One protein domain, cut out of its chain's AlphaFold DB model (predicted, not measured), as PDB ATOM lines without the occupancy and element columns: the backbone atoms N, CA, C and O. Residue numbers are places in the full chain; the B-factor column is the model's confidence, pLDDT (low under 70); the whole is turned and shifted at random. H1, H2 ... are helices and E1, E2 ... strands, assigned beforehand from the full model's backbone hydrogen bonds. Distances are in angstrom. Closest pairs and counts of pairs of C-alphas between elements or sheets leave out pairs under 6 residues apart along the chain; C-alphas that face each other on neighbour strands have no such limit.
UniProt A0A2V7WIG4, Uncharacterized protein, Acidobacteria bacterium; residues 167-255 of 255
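This is residues 167 to 255 of the 255 residues of an uncharacterized protein of Acidobacteria bacterium (UniProt A0A2V7WIG4). A strongly twisted sheet of five strands curls partway into a small barrel that stays open between its edge strands E4 and E5, and the helix H1 carries the chain away from it, with residues 248 to 255 sticking out as an arm. The long link of residues 175 to 188 lies toward the barrel's open side, while the other long link, residues 198 to 214, lies at the end away from H1. The printed part has 89 residues, with five named strands and then one named helix, in the order E1, E2, E3, E4, E5, H1; the sheet's order is E4, E3, E2, E1, E5, all antiparallel. The class is mixed, helices and strands, with 44 residues in named elements, under half of those printed. The whole is compact, with a radius of gyration of the C-alphas of 13.0 A, yet elongated in outline, 43 by 25 by 21 A.

Start in the sheet at C-alpha 169, at (29.481, -8.723, -18.435), where E1 begins; it takes residues 169 to 174, over 14.0 A. E2, residues 189 to 197, is the longest strand by residues, 21.5 A from first to last C-alpha, and it bends by 71 degrees at residue 193. Look for its last C-alpha, 197, at (16.675, -6.717, -19.263). E3 takes residues 215 to 221 and E4 residues 227 to 233, each 19.3 A long. E5, residues 239 to 243, is 13.3 A long. H1 follows at once with residues 244 to 253, 14.7 A long, and its last C-alpha, 253, stands at (47.860, -16.704, -18.076).

Begin with the meander E1, E2, E3, E4, each strand the antiparallel neighbour of the one before; its successive pairs are hairpins. E2 is staggered: look at its residues 189 to 191 for the pairing with E1 and at 192 to 197 for the pairing with E3. Between E1 and E2, at 118 degrees, N 190 and O 172 are 2.8 A apart, within hydrogen-bond range. Between E2 and E3, at 140 degrees, find N 217 and O 196 within that range at 2.7 A. E3 and E4 stand at 153 degrees, with N 218 and O 230 in range at 2.8 A; C-alphas 231 and 217 face each other at 4.1 A. On the other side of E1 from E2 comes E5, antiparallel to E1 at 154 degrees, with N 173 and O 240 in range at 2.9 A. The edge strands E4 and E5 are apart, but only just: their closest C-alphas are 8.3 A apart. E1 and E4 are apart, and so are E3 and E5. H1 is on the sheet but only grazes it, with its residues 244 to 248; its closest C-alphas to E1 are those of His 244 and Tyr 170, 5.4 A apart. In H1 every O i to N i+4 pair is within hydrogen-bond range.

The two C-alphas farthest apart are those of Phe 201 and Val 255, at 43.2 A. Residues 248 to 255, of which 248 to 253 belong to H1, stand free; the body without them spans 31 by 29 by 21 A. The printed part has no cut, and Val 255 is the chain's last residue. The links E1 to E2 and E2 to E3 are long, with 14 and 17 residues; those from E3 to E4, E4 to E5 and E5 to H1 are tight. The mean pLDDT of the printed part is 77.2, and you will find values under 70 at residues 176 to 182, 199 to 212 and 250 to 255.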
ATOM      1  N   LYS A 167      25.456  -5.829 -15.957       86.00
ATOM      2  CA  LYS A 167      26.147  -4.655 -16.511       86.00
ATOM      3  C   LYS A 167      27.662  -4.822 -16.541       86.00
ATOM      4  O   LYS A 167      28.338  -4.086 -17.257       86.00
ATOM      5  N   SER A 168      28.194  -5.759 -15.760       87.00
ATOM      6  CA  SER A 168      29.627  -6.038 -15.673       87.00
ATOM      7  C   SER A 168      30.115  -7.040 -16.727       87.00
ATOM      8  O   SER A 168      31.328  -7.185 -16.918       87.00
ATOM      9  N   ILE A 169      29.188  -7.705 -17.427       90.62
ATOM     10  CA  ILE A 169      29.481  -8.723 -18.435       90.62
ATOM     11  C   ILE A 169      30.103  -8.059 -19.668       90.62
ATOM     12  O   ILE A 169      29.512  -7.194 -20.310       90.62
ATOM     13  N   TYR A 170      31.315  -8.491 -20.002       88.19
ATOM     14  CA  TYR A 170      32.116  -7.981 -21.112       88.19
ATOM     15  C   TYR A 170      32.247  -8.991 -22.257       88.19
ATOM     16  O   TYR A 170      32.364  -8.607 -23.424       88.19
ATOM     17  N   ALA A 171      32.224 -10.282 -21.938       88.50
ATOM     18  CA  ALA A 171      32.254 -11.348 -22.924       88.50
ATOM     19  C   ALA A 171      31.402 -12.538 -22.482       88.50
ATOM     20  O   ALA A 171      31.180 -12.739 -21.287       88.50
ATOM     21  N   ILE A 172      30.961 -13.321 -23.460       89.81
ATOM     22  CA  ILE A 172      30.251 -14.586 -23.261       89.81
ATOM     23  C   ILE A 172      30.972 -15.714 -23.993       89.81
ATOM     24  O   ILE A 172      31.618 -15.478 -25.011       89.81
ATOM     25  N   GLN A 173      30.869 -16.933 -23.479       86.06
ATOM     26  CA  GLN A 173      31.353 -18.145 -24.139       86.06
ATOM     27  C   GLN A 173      30.287 -19.224 -24.032       86.06
ATOM     28  O   GLN A 173      29.763 -19.470 -22.947       86.06
ATOM     29  N   PHE A 174      30.019 -19.895 -25.142       83.19
ATOM     30  CA  PHE A 174      29.094 -21.020 -25.202       83.19
ATOM     31  C   PHE A 174      29.864 -22.317 -24.962       83.19
ATOM     32  O   PHE A 174      30.885 -22.547 -25.606       83.19
ATOM     33  N   ILE A 175      29.431 -23.133 -24.003       75.44
ATOM     34  CA  ILE A 175      30.088 -24.405 -23.659       75.44
ATOM     35  C   ILE A 175      29.565 -25.545 -24.540       75.44
ATOM     36  O   ILE A 175      30.335 -26.418 -24.924       75.44
ATOM     37  N   HIS A 176      28.282 -25.514 -24.896       67.25
ATOM     38  CA  HIS A 176      27.665 -26.471 -25.815       67.25
ATOM     39  C   HIS A 176      27.425 -25.838 -27.185       67.25
ATOM     40  O   HIS A 176      27.386 -24.609 -27.293       67.25
ATOM     41  N   TYR A 177      27.273 -26.676 -28.219       56.62
ATOM     42  CA  TYR A 177      26.903 -26.194 -29.545       56.62
ATOM     43  C   TYR A 177      25.566 -25.443 -29.446       56.62
ATOM     44  O   TYR A 177      24.581 -26.005 -28.962       56.62
ATOM     45  N   PRO A 178      25.545 -24.156 -29.811       59.75
ATOM     46  CA  PRO A 178      24.311 -23.389 -29.882       59.75
ATOM     47  C   PRO A 178      23.417 -23.944 -31.008       59.75
ATOM     48  O   PRO A 178      23.921 -24.673 -31.860       59.75
ATOM     49  N   PRO A 179      22.110 -23.615 -31.027       59.03
ATOM     50  CA  PRO A 179      21.218 -24.008 -32.121       59.03
ATOM     51  C   PRO A 179      21.826 -23.661 -33.488       59.03
ATOM     52  O   PRO A 179      22.403 -22.577 -33.622       59.03
ATOM     53  N   ASP A 180      21.662 -24.543 -34.482       57.16
ATOM     54  CA  ASP A 180      22.292 -24.467 -35.821       57.16
ATOM     55  C   ASP A 180      22.054 -23.134 -36.564       57.16
ATOM     56  O   ASP A 180      22.779 -22.785 -37.497       57.16
ATOM     57  N   ASP A 181      21.069 -22.354 -36.121       64.06
ATOM     58  CA  ASP A 181      20.682 -21.066 -36.692       64.06
ATOM     59  C   ASP A 181      21.567 -19.884 -36.249       64.06
ATOM     60  O   ASP A 181      21.408 -18.767 -36.755       64.06
ATOM     61  N   LEU A 182      22.483 -20.077 -35.291       68.75
ATOM     62  CA  LEU A 182      23.340 -19.004 -34.783       68.75
ATOM     63  C   LEU A 182      24.768 -19.099 -35.354       68.75
ATOM     64  O   LEU A 182      25.412 -20.134 -35.207       68.75
ATOM     65  N   PRO A 183      25.332 -18.013 -35.932       79.12
ATOM     66  CA  PRO A 183      26.695 -17.996 -36.476       79.12
ATOM     67  C   PRO A 183      27.754 -17.893 -35.361       79.12
ATOM     68  O   PRO A 183      28.541 -16.944 -35.306       79.12
ATOM     69  N   ILE A 184      27.740 -18.843 -34.429       79.00
ATOM     70  CA  ILE A 184      28.631 -18.923 -33.272       79.00
ATOM     71  C   ILE A 184      29.141 -20.352 -33.065       79.00
ATOM     72  O   ILE A 184      28.424 -21.334 -33.209       79.00
ATOM     73  N   SER A 185      30.398 -20.445 -32.668       79.50
ATOM     74  CA  SER A 185      31.141 -21.652 -32.354       79.50
ATOM     75  C   SER A 185      31.218 -21.872 -30.843       79.50
ATOM     76  O   SER A 185      31.415 -20.938 -30.056       79.50
ATOM     77  N   ALA A 186      31.147 -23.136 -30.426       80.25
ATOM     78  CA  ALA A 186      31.406 -23.519 -29.044       80.25
ATOM     79  C   ALA A 186      32.837 -23.138 -28.612       80.25
ATOM     80  O   ALA A 186      33.773 -23.072 -29.410       80.25
ATOM     81  N   HIS A 187      33.005 -22.869 -27.320       78.56
ATOM     82  CA  HIS A 187      34.252 -22.519 -26.637       78.56
ATOM     83  C   HIS A 187      34.963 -21.239 -27.108       78.56
ATOM     84  O   HIS A 187      36.034 -20.915 -26.587       78.56
ATOM     85  N   ARG A 188      34.364 -20.444 -28.001       82.81
ATOM     86  CA  ARG A 188      34.885 -19.126 -28.388       82.81
ATOM     87  C   ARG A 188      34.336 -18.015 -27.490       82.81
ATOM     88  O   ARG A 188      33.192 -18.057 -27.047       82.81
ATOM     89  N   LEU A 189      35.174 -17.013 -27.211       85.81
ATOM     90  CA  LEU A 189      34.783 -15.806 -26.483       85.81
ATOM     91  C   LEU A 189      34.203 -14.765 -27.441       85.81
ATOM     92  O   LEU A 189      34.888 -14.300 -28.354       85.81
ATOM     93  N   TYR A 190      32.973 -14.347 -27.171       88.81
ATOM     94  CA  TYR A 190      32.253 -13.321 -27.908       88.81
ATOM     95  C   TYR A 190      32.187 -12.037 -27.105       88.81
ATOM     96  O   TYR A 190      31.785 -12.026 -25.943       88.81
ATOM     97  N   ARG A 191      32.576 -10.927 -27.731       90.06
ATOM     98  CA  ARG A 191      32.541  -9.615 -27.089       90.06
ATOM     99  C   ARG A 191      31.105  -9.114 -26.993       90.06
ATOM    100  O   ARG A 191      30.453  -8.910 -28.017       90.06
ATOM    101  N   VAL A 192      30.665  -8.817 -25.775       91.00
ATOM    102  CA  VAL A 192      29.364  -8.200 -25.512       91.00
ATOM    103  C   VAL A 192      29.460  -6.692 -25.730       91.00
ATOM    104  O   VAL A 192      30.361  -6.016 -25.234       91.00
ATOM    105  N   LEU A 193      28.524  -6.161 -26.511       89.44
ATOM    106  CA  LEU A 193      28.380  -4.739 -26.816       89.44
ATOM    107  C   LEU A 193      27.299  -4.079 -25.960       89.44
ATOM    108  O   LEU A 193      27.404  -2.896 -25.639       89.44
ATOM    109  N   LYS A 194      26.237  -4.822 -25.633       89.62
ATOM    110  CA  LYS A 194      25.089  -4.319 -24.876       89.62
ATOM    111  C   LYS A 194      24.418  -5.450 -24.106       89.62
ATOM    112  O   LYS A 194      24.266  -6.542 -24.644       89.62
ATOM    113  N   VAL A 195      23.967  -5.137 -22.894       89.44
ATOM    114  CA  VAL A 195      23.109  -5.989 -22.065       89.44
ATOM    115  C   VAL A 195      21.870  -5.182 -21.681       89.44
ATOM    116  O   VAL A 195      21.994  -4.025 -21.270       89.44
ATOM    117  N   ALA A 196      20.682  -5.750 -21.853       87.88
ATOM    118  CA  ALA A 196      19.409  -5.138 -21.471       87.88
ATOM    119  C   ALA A 196      18.511  -6.177 -20.785       87.88
ATOM    120  O   ALA A 196      18.609  -7.347 -21.142       87.88
ATOM    121  N   PRO A 197      17.661  -5.792 -19.818       83.94
ATOM    122  CA  PRO A 197      16.675  -6.717 -19.263       83.94
ATOM    123  C   PRO A 197      15.707  -7.166 -20.363       83.94
ATOM    124  O   PRO A 197      15.377  -6.375 -21.252       83.94
ATOM    125  N   ASP A 198      15.283  -8.423 -20.303       79.62
ATOM    126  CA  ASP A 198      14.274  -8.996 -21.190       79.62
ATOM    127  C   ASP A 198      13.140  -9.593 -20.351       79.62
ATOM    128  O   ASP A 198      13.370 -10.041 -19.232       79.62
ATOM    129  N   ASP A 199      11.921  -9.567 -20.879       67.44
ATOM    130  CA  ASP A 199      10.724 -10.068 -20.195       67.44
ATOM    131  C   ASP A 199      10.485 -11.566 -20.427       67.44
ATOM    132  O   ASP A 199       9.513 -12.115 -19.920       67.44
ATOM    133  N   GLY A 200      11.367 -12.231 -21.177       60.12
ATOM    134  CA  GLY A 200      11.253 -13.662 -21.436       60.12
ATOM    135  C   GLY A 200      10.289 -14.022 -22.578       60.12
ATOM    136  O   GLY A 200      10.072 -15.205 -22.810       60.12
ATOM    137  N   PHE A 201       9.766 -13.046 -23.342       58.22
ATOM    138  CA  PHE A 201       8.790 -13.284 -24.426       58.22
ATOM    139  C   PHE A 201       9.278 -12.915 -25.843       58.22
ATOM    140  O   PHE A 201       8.482 -12.770 -26.774       58.22
ATOM    141  N   SER A 202      10.584 -12.739 -26.050       60.69
ATOM    142  CA  SER A 202      11.156 -12.448 -27.372       60.69
ATOM    143  C   SER A 202      11.326 -13.701 -28.249       60.69
ATOM    144  O   SER A 202      11.598 -14.789 -27.757       60.69
ATOM    145  N   SER A 203      11.246 -13.539 -29.573       56.31
ATOM    146  CA  SER A 203      11.402 -14.617 -30.570       56.31
ATOM    147  C   SER A 203      12.800 -15.256 -30.629       56.31
ATOM    148  O   SER A 203      13.050 -16.110 -31.472       56.31
ATOM    149  N   SER A 204      13.741 -14.799 -29.806       61.03
ATOM    150  CA  SER A 204      15.149 -15.211 -29.818       61.03
ATOM    151  C   SER A 204      15.625 -15.481 -28.392       61.03
ATOM    152  O   SER A 204      16.587 -14.878 -27.914       61.03
ATOM    153  N   ILE A 205      14.879 -16.342 -27.700       66.12
ATOM    154  CA  ILE A 205      15.154 -16.793 -26.337       66.12
ATOM    155  C   ILE A 205      15.541 -18.257 -26.380       66.12
ATOM    156  O   ILE A 205      14.861 -19.068 -27.003       66.12
ATOM    157  N   LYS A 206      16.611 -18.586 -25.662       68.44
ATOM    158  CA  LYS A 206      16.834 -19.959 -25.236       68.44
ATOM    159  C   LYS A 206      16.014 -20.180 -23.973       68.44
ATOM    160  O   LYS A 206      16.284 -19.542 -22.956       68.44
ATOM    161  N   GLU A 207      15.000 -21.032 -24.074       66.25
ATOM    162  CA  GLU A 207      14.152 -21.395 -22.941       66.25
ATOM    163  C   GLU A 207      15.003 -22.019 -21.829       66.25
ATOM    164  O   GLU A 207      15.878 -22.854 -22.073       66.25
ATOM    165  N   PHE A 208      14.775 -21.557 -20.606       66.88
ATOM    166  CA  PHE A 208      15.465 -22.002 -19.407       66.88
ATOM    167  C   PHE A 208      14.520 -21.925 -18.206       66.88
ATOM    168  O   PHE A 208      13.905 -20.887 -17.938       66.88
ATOM    169  N   GLU A 209      14.418 -23.015 -17.457       60.03
ATOM    170  CA  GLU A 209      13.605 -23.075 -16.244       60.03
ATOM    171  C   GLU A 209      14.380 -22.444 -15.074       60.03
ATOM    172  O   GLU A 209      15.133 -23.096 -14.353       60.03
ATOM    173  N   GLY A 210      14.241 -21.125 -14.925       61.88
ATOM    174  CA  GLY A 210      14.865 -20.319 -13.876       61.88
ATOM    175  C   GLY A 210      13.998 -19.117 -13.497       61.88
ATOM    176  O   GLY A 210      12.902 -18.939 -14.026       61.88
ATOM    177  N   GLY A 211      14.455 -18.289 -12.552       65.12
ATOM    178  CA  GLY A 211      13.693 -17.117 -12.115       65.12
ATOM    179  C   GLY A 211      13.372 -16.171 -13.280       65.12
ATOM    180  O   GLY A 211      14.277 -15.623 -13.902       65.12
ATOM    181  N   GLU A 212      12.082 -15.914 -13.528       64.81
ATOM    182  CA  GLU A 212      11.577 -15.162 -14.696       64.81
ATOM    183  C   GLU A 212      12.237 -13.777 -14.898       64.81
ATOM    184  O   GLU A 212      12.326 -13.276 -16.015       64.81
ATOM    185  N   ASN A 213      12.790 -13.172 -13.839       73.62
ATOM    186  CA  ASN A 213      13.431 -11.849 -13.863       73.62
ATOM    187  C   ASN A 213      14.935 -11.858 -14.198       73.62
ATOM    188  O   ASN A 213      15.608 -10.831 -14.049       73.62
ATOM    189  N   ARG A 214      15.499 -13.006 -14.585       80.44
ATOM    190  CA  ARG A 214      16.944 -13.171 -14.833       80.44
ATOM    191  C   ARG A 214      17.283 -13.406 -16.305       80.44
ATOM    192  O   ARG A 214      18.419 -13.753 -16.632       80.44
ATOM    193  N   TYR A 215      16.327 -13.134 -17.191       85.00
ATOM    194  CA  TYR A 215      16.557 -13.045 -18.626       85.00
ATOM    195  C   TYR A 215      17.126 -11.686 -19.018       85.00
ATOM    196  O   TYR A 215      16.593 -10.624 -18.689       85.00
ATOM    197  N   TYR A 216      18.225 -11.727 -19.765       87.12
ATOM    198  CA  TYR A 216      18.842 -10.539 -20.327       87.12
ATOM    199  C   TYR A 216      19.109 -10.748 -21.807       87.12
ATOM    200  O   TYR A 216      19.515 -11.816 -22.257       87.12
ATOM    201  N   ARG A 217      18.901  -9.678 -22.563       88.94
ATOM    202  CA  ARG A 217      19.200  -9.584 -23.978       88.94
ATOM    203  C   ARG A 217      20.625  -9.095 -24.165       88.94
ATOM    204  O   ARG A 217      20.970  -7.982 -23.756       88.94
ATOM    205  N   PHE A 218      21.433  -9.911 -24.823       89.19
ATOM    206  CA  PHE A 218      22.835  -9.652 -25.105       89.19
ATOM    207  C   PHE A 218      23.011  -9.343 -26.582       89.19
ATOM    208  O   PHE A 218      22.630 -10.134 -27.439       89.19
ATOM    209  N   THR A 219      23.629  -8.204 -26.888       89.31
ATOM    210  CA  THR A 219      24.129  -7.910 -28.233       89.31
ATOM    211  C   THR A 219      25.629  -8.165 -28.260       89.31
ATOM    212  O   THR A 219      26.358  -7.535 -27.494       89.31
ATOM    213  N   PHE A 220      26.102  -9.035 -29.145       89.88
ATOM    214  CA  PHE A 220      27.514  -9.401 -29.283       89.88
ATOM    215  C   PHE A 220      27.908  -9.536 -30.760       89.88
ATOM    216  O   PHE A 220      27.050  -9.536 -31.639       89.88
ATOM    217  N   VAL A 221      29.212  -9.571 -31.039       88.12
ATOM    218  CA  VAL A 221      29.748  -9.772 -32.399       88.12
ATOM    219  C   VAL A 221      29.968 -11.264 -32.613       88.12
ATOM    220  O   VAL A 221      30.705 -11.847 -31.826       88.12
ATOM    221  N   ALA A 222      29.320 -11.860 -33.611       86.50
ATOM    222  CA  ALA A 222      29.365 -13.292 -33.905       86.50
ATOM    223  C   ALA A 222      30.570 -13.676 -34.795       86.50
ATOM    224  O   ALA A 222      31.433 -12.841 -35.070       86.50
ATOM    225  N   ASP A 223      30.665 -14.935 -35.240       85.06
ATOM    226  CA  ASP A 223      31.821 -15.423 -36.014       85.06
ATOM    227  C   ASP A 223      31.961 -14.771 -37.393       85.06
ATOM    228  O   ASP A 223      33.062 -14.702 -37.936       85.06
ATOM    229  N   ASN A 224      30.849 -14.289 -37.943       87.56
ATOM    230  CA  ASN A 224      30.766 -13.606 -39.230       87.56
ATOM    231  C   ASN A 224      30.943 -12.075 -39.125       87.56
ATOM    232  O   ASN A 224      30.635 -11.368 -40.079       87.56
ATOM    233  N   ASP A 225      31.400 -11.572 -37.973       81.75
ATOM    234  CA  ASP A 225      31.531 -10.147 -37.631       81.75
ATOM    235  C   ASP A 225      30.209  -9.347 -37.578       81.75
ATOM    236  O   ASP A 225      30.220  -8.135 -37.321       81.75
ATOM    237  N   ASP A 226      29.056 -10.007 -37.717       87.19
ATOM    238  CA  ASP A 226      27.758  -9.360 -37.557       87.19
ATOM    239  C   ASP A 226      27.374  -9.204 -36.084       87.19
ATOM    240  O   ASP A 226      27.790  -9.949 -35.190       87.19
ATOM    241  N   LYS A 227      26.528  -8.206 -35.819       87.44
ATOM    242  CA  LYS A 227      25.947  -7.991 -34.493       87.44
ATOM    243  C   LYS A 227      24.734  -8.884 -34.327       87.44
ATOM    244  O   LYS A 227      23.695  -8.630 -34.932       87.44
ATOM    245  N   PHE A 228      24.844  -9.855 -33.436       85.06
ATOM    246  CA  PHE A 228      23.732 -10.707 -33.064       85.06
ATOM    247  C   PHE A 228      23.131 -10.252 -31.742       85.06
ATOM    248  O   PHE A 228      23.842  -9.760 -30.865       85.06
ATOM    249  N   THR A 229      21.812 -10.363 -31.614       86.00
ATOM    250  CA  THR A 229      21.109 -10.073 -30.365       86.00
ATOM    251  C   THR A 229      20.305 -11.288 -29.960       86.00
ATOM    252  O   THR A 229      19.461 -11.738 -30.726       86.00
ATOM    253  N   TYR A 230      20.580 -11.805 -28.770       84.75
ATOM    254  CA  TYR A 230      19.940 -13.010 -28.271       84.75
ATOM    255  C   TYR A 230      19.751 -12.932 -26.763       84.75
ATOM    256  O   TYR A 230      20.523 -12.259 -26.070       84.75
ATOM    257  N   SER A 231      18.713 -13.590 -26.269       86.12
ATOM    258  CA  SER A 231      18.319 -13.513 -24.872       86.12
ATOM    259  C   SER A 231      18.641 -14.807 -24.144       86.12
ATOM    260  O   SER A 231      18.263 -15.895 -24.576       86.12
ATOM    261  N   PHE A 232      19.367 -14.661 -23.039       83.44
ATOM    262  CA  PHE A 232      19.861 -15.765 -22.228       83.44
ATOM    263  C   PHE A 232      19.469 -15.567 -20.772       83.44
ATOM    264  O   PHE A 232      19.391 -14.436 -20.276       83.44
ATOM    265  N   HIS A 233      19.286 -16.685 -20.081       85.94
ATOM    266  CA  HIS A 233      19.162 -16.696 -18.637       85.94
ATOM    267  C   HIS A 233      20.552 -16.597 -17.990       85.94
ATOM    268  O   HIS A 233      21.499 -17.281 -18.395       85.94
ATOM    269  N   LEU A 234      20.701 -15.757 -16.963       84.50
ATOM    270  CA  LEU A 234      21.992 -15.571 -16.280       84.50
ATOM    271  C   LEU A 234      22.501 -16.816 -15.564       84.50
ATOM    272  O   LEU A 234      23.681 -16.871 -15.238       84.50
ATOM    273  N   ASP A 235      21.661 -17.818 -15.342       80.69
ATOM    274  CA  ASP A 235      22.030 -19.069 -14.663       80.69
ATOM    275  C   ASP A 235      22.137 -20.263 -15.619       80.69
ATOM    276  O   ASP A 235      22.397 -21.371 -15.173       80.69
ATOM    277  N   ASP A 236      22.027 -20.029 -16.932       81.00
ATOM    278  CA  ASP A 236      22.212 -21.073 -17.944       81.00
ATOM    279  C   ASP A 236      23.642 -21.659 -17.886       81.00
ATOM    280  O   ASP A 236      24.609 -20.937 -18.179       81.00
ATOM    281  N   PRO A 237      23.818 -22.947 -17.530       77.31
ATOM    282  CA  PRO A 237      25.133 -23.568 -17.409       77.31
ATOM    283  C   PRO A 237      25.841 -23.717 -18.759       77.31
ATOM    284  O   PRO A 237      27.060 -23.860 -18.792       77.31
ATOM    285  N   ALA A 238      25.121 -23.628 -19.880       78.81
ATOM    286  CA  ALA A 238      25.722 -23.671 -21.209       78.81
ATOM    287  C   ALA A 238      26.421 -22.358 -21.596       78.81
ATOM    288  O   ALA A 238      27.078 -22.312 -22.640       78.81
ATOM    289  N   VAL A 239      26.279 -21.295 -20.795       83.12
ATOM    290  CA  VAL A 239      26.868 -19.979 -21.062       83.12
ATOM    291  C   VAL A 239      27.749 -19.546 -19.892       83.12
ATOM    292  O   VAL A 239      27.308 -19.407 -18.747       83.12
ATOM    293  N   ASN A 240      29.014 -19.277 -20.202       84.75
ATOM    294  CA  ASN A 240      29.931 -18.590 -19.302       84.75
ATOM    295  C   ASN A 240      29.883 -17.086 -19.563       84.75
ATOM    296  O   ASN A 240      30.009 -16.640 -20.706       84.75
ATOM    297  N   TYR A 241      29.779 -16.308 -18.490       88.69
ATOM    298  CA  TYR A 241      29.830 -14.852 -18.515       88.69
ATOM    299  C   TYR A 241      31.153 -14.382 -17.922       88.69
ATOM    300  O   TYR A 241      31.565 -14.856 -16.866       88.69
ATOM    301  N   PHE A 242      31.810 -13.433 -18.584       86.81
ATOM    302  CA  PHE A 242      33.096 -12.907 -18.143       86.81
ATOM    303  C   PHE A 242      33.032 -11.402 -17.979       86.81
ATOM    304  O   PHE A 242      32.642 -10.669 -18.891       86.81
ATOM    305  N   THR A 243      33.517 -10.927 -16.843       86.69
ATOM    306  CA  THR A 243      33.814  -9.516 -16.632       86.69
ATOM    307  C   THR A 243      35.103  -9.121 -17.346       86.69
ATOM    308  O   THR A 243      35.987  -9.939 -17.625       86.69
ATOM    309  N   HIS A 244      35.276  -7.820 -17.574       81.94
ATOM    310  CA  HIS A 244      36.518  -7.288 -18.138       81.94
ATOM    311  C   HIS A 244      37.762  -7.713 -17.328       81.94
ATOM    312  O   HIS A 244      38.814  -8.014 -17.889       81.94
ATOM    313  N   ARG A 245      37.643  -7.797 -15.992       82.56
ATOM    314  CA  ARG A 245      38.742  -8.207 -15.103       82.56
ATOM    315  C   ARG A 245      39.143  -9.670 -15.305       82.56
ATOM    316  O   ARG A 245      40.323  -9.989 -15.193       82.56
ATOM    317  N   GLU A 246      38.187 -10.553 -15.567       81.06
ATOM    318  CA  GLU A 246      38.440 -11.983 -15.775       81.06
ATOM    319  C   GLU A 246      39.076 -12.249 -17.133       81.06
ATOM    320  O   GLU A 246      40.049 -12.997 -17.202       81.06
ATOM    321  N   ILE A 247      38.626 -11.550 -18.180       79.31
ATOM    322  CA  ILE A 247      39.255 -11.611 -19.507       79.31
ATOM    323  C   ILE A 247      40.725 -11.189 -19.447       79.31
ATOM    324  O   ILE A 247      41.584 -11.876 -19.996       79.31
ATOM    325  N   LEU A 248      41.045 -10.113 -18.720       75.50
ATOM    326  CA  LEU A 248      42.436  -9.691 -18.538       75.50
ATOM    327  C   LEU A 248      43.277 -10.749 -17.810       75.50
ATOM    328  O   LEU A 248      44.419 -10.994 -18.192       75.50
ATOM    329  N   LYS A 249      42.724 -11.416 -16.790       74.31
ATOM    330  CA  LYS A 249      43.423 -12.508 -16.088       74.31
ATOM    331  C   LYS A 249      43.656 -13.725 -16.982       74.31
ATOM    332  O   LYS A 249      44.697 -14.363 -16.847       74.31
ATOM    333  N   LEU A 250      42.707 -14.053 -17.859       69.25
ATOM    334  CA  LEU A 250      42.843 -15.147 -18.822       69.25
ATOM    335  C   LEU A 250      43.943 -14.836 -19.841       69.25
ATOM    336  O   LEU A 250      44.850 -15.644 -20.005       69.25
ATOM    337  N   ALA A 251      43.942 -13.629 -20.413       62.09
ATOM    338  CA  ALA A 251      44.969 -13.189 -21.357       62.09
ATOM    339  C   ALA A 251      46.385 -13.172 -20.746       62.09
ATOM    340  O   ALA A 251      47.354 -13.467 -21.436       62.09
ATOM    341  N   MET A 252      46.513 -12.868 -19.448       53.97
ATOM    342  CA  MET A 252      47.801 -12.875 -18.736       53.97
ATOM    343  C   MET A 252      48.310 -14.273 -18.351       53.97
ATOM    344  O   MET A 252      49.479 -14.399 -18.010       53.97
ATOM    345  N   ARG A 253      47.459 -15.308 -18.354       48.53
ATOM    346  CA  ARG A 253      47.860 -16.704 -18.076       48.53
ATOM    347  C   ARG A 253      48.275 -17.475 -19.331       48.53
ATOM    348  O   ARG A 253      48.829 -18.561 -19.209       48.53
ATOM    349  N   SER A 254      47.976 -16.938 -20.510       47.28
ATOM    350  CA  SER A 254      48.300 -17.525 -21.817       47.28
ATOM    351  C   SER A 254      49.646 -17.046 -22.386       47.28
ATOM    352  O   SER A 254      49.930 -17.305 -23.554       47.28
ATOM    353  N   VAL A 255      50.449 -16.343 -21.577       39.94
ATOM    354  CA  VAL A 255      51.808 -15.853 -21.873       39.94
ATOM    355  C   VAL A 255      52.772 -16.479 -20.877       39.94
ATOM    356  O   VAL A 255      53.848 -16.933 -21.320       39.94
TER     357      VAL A 255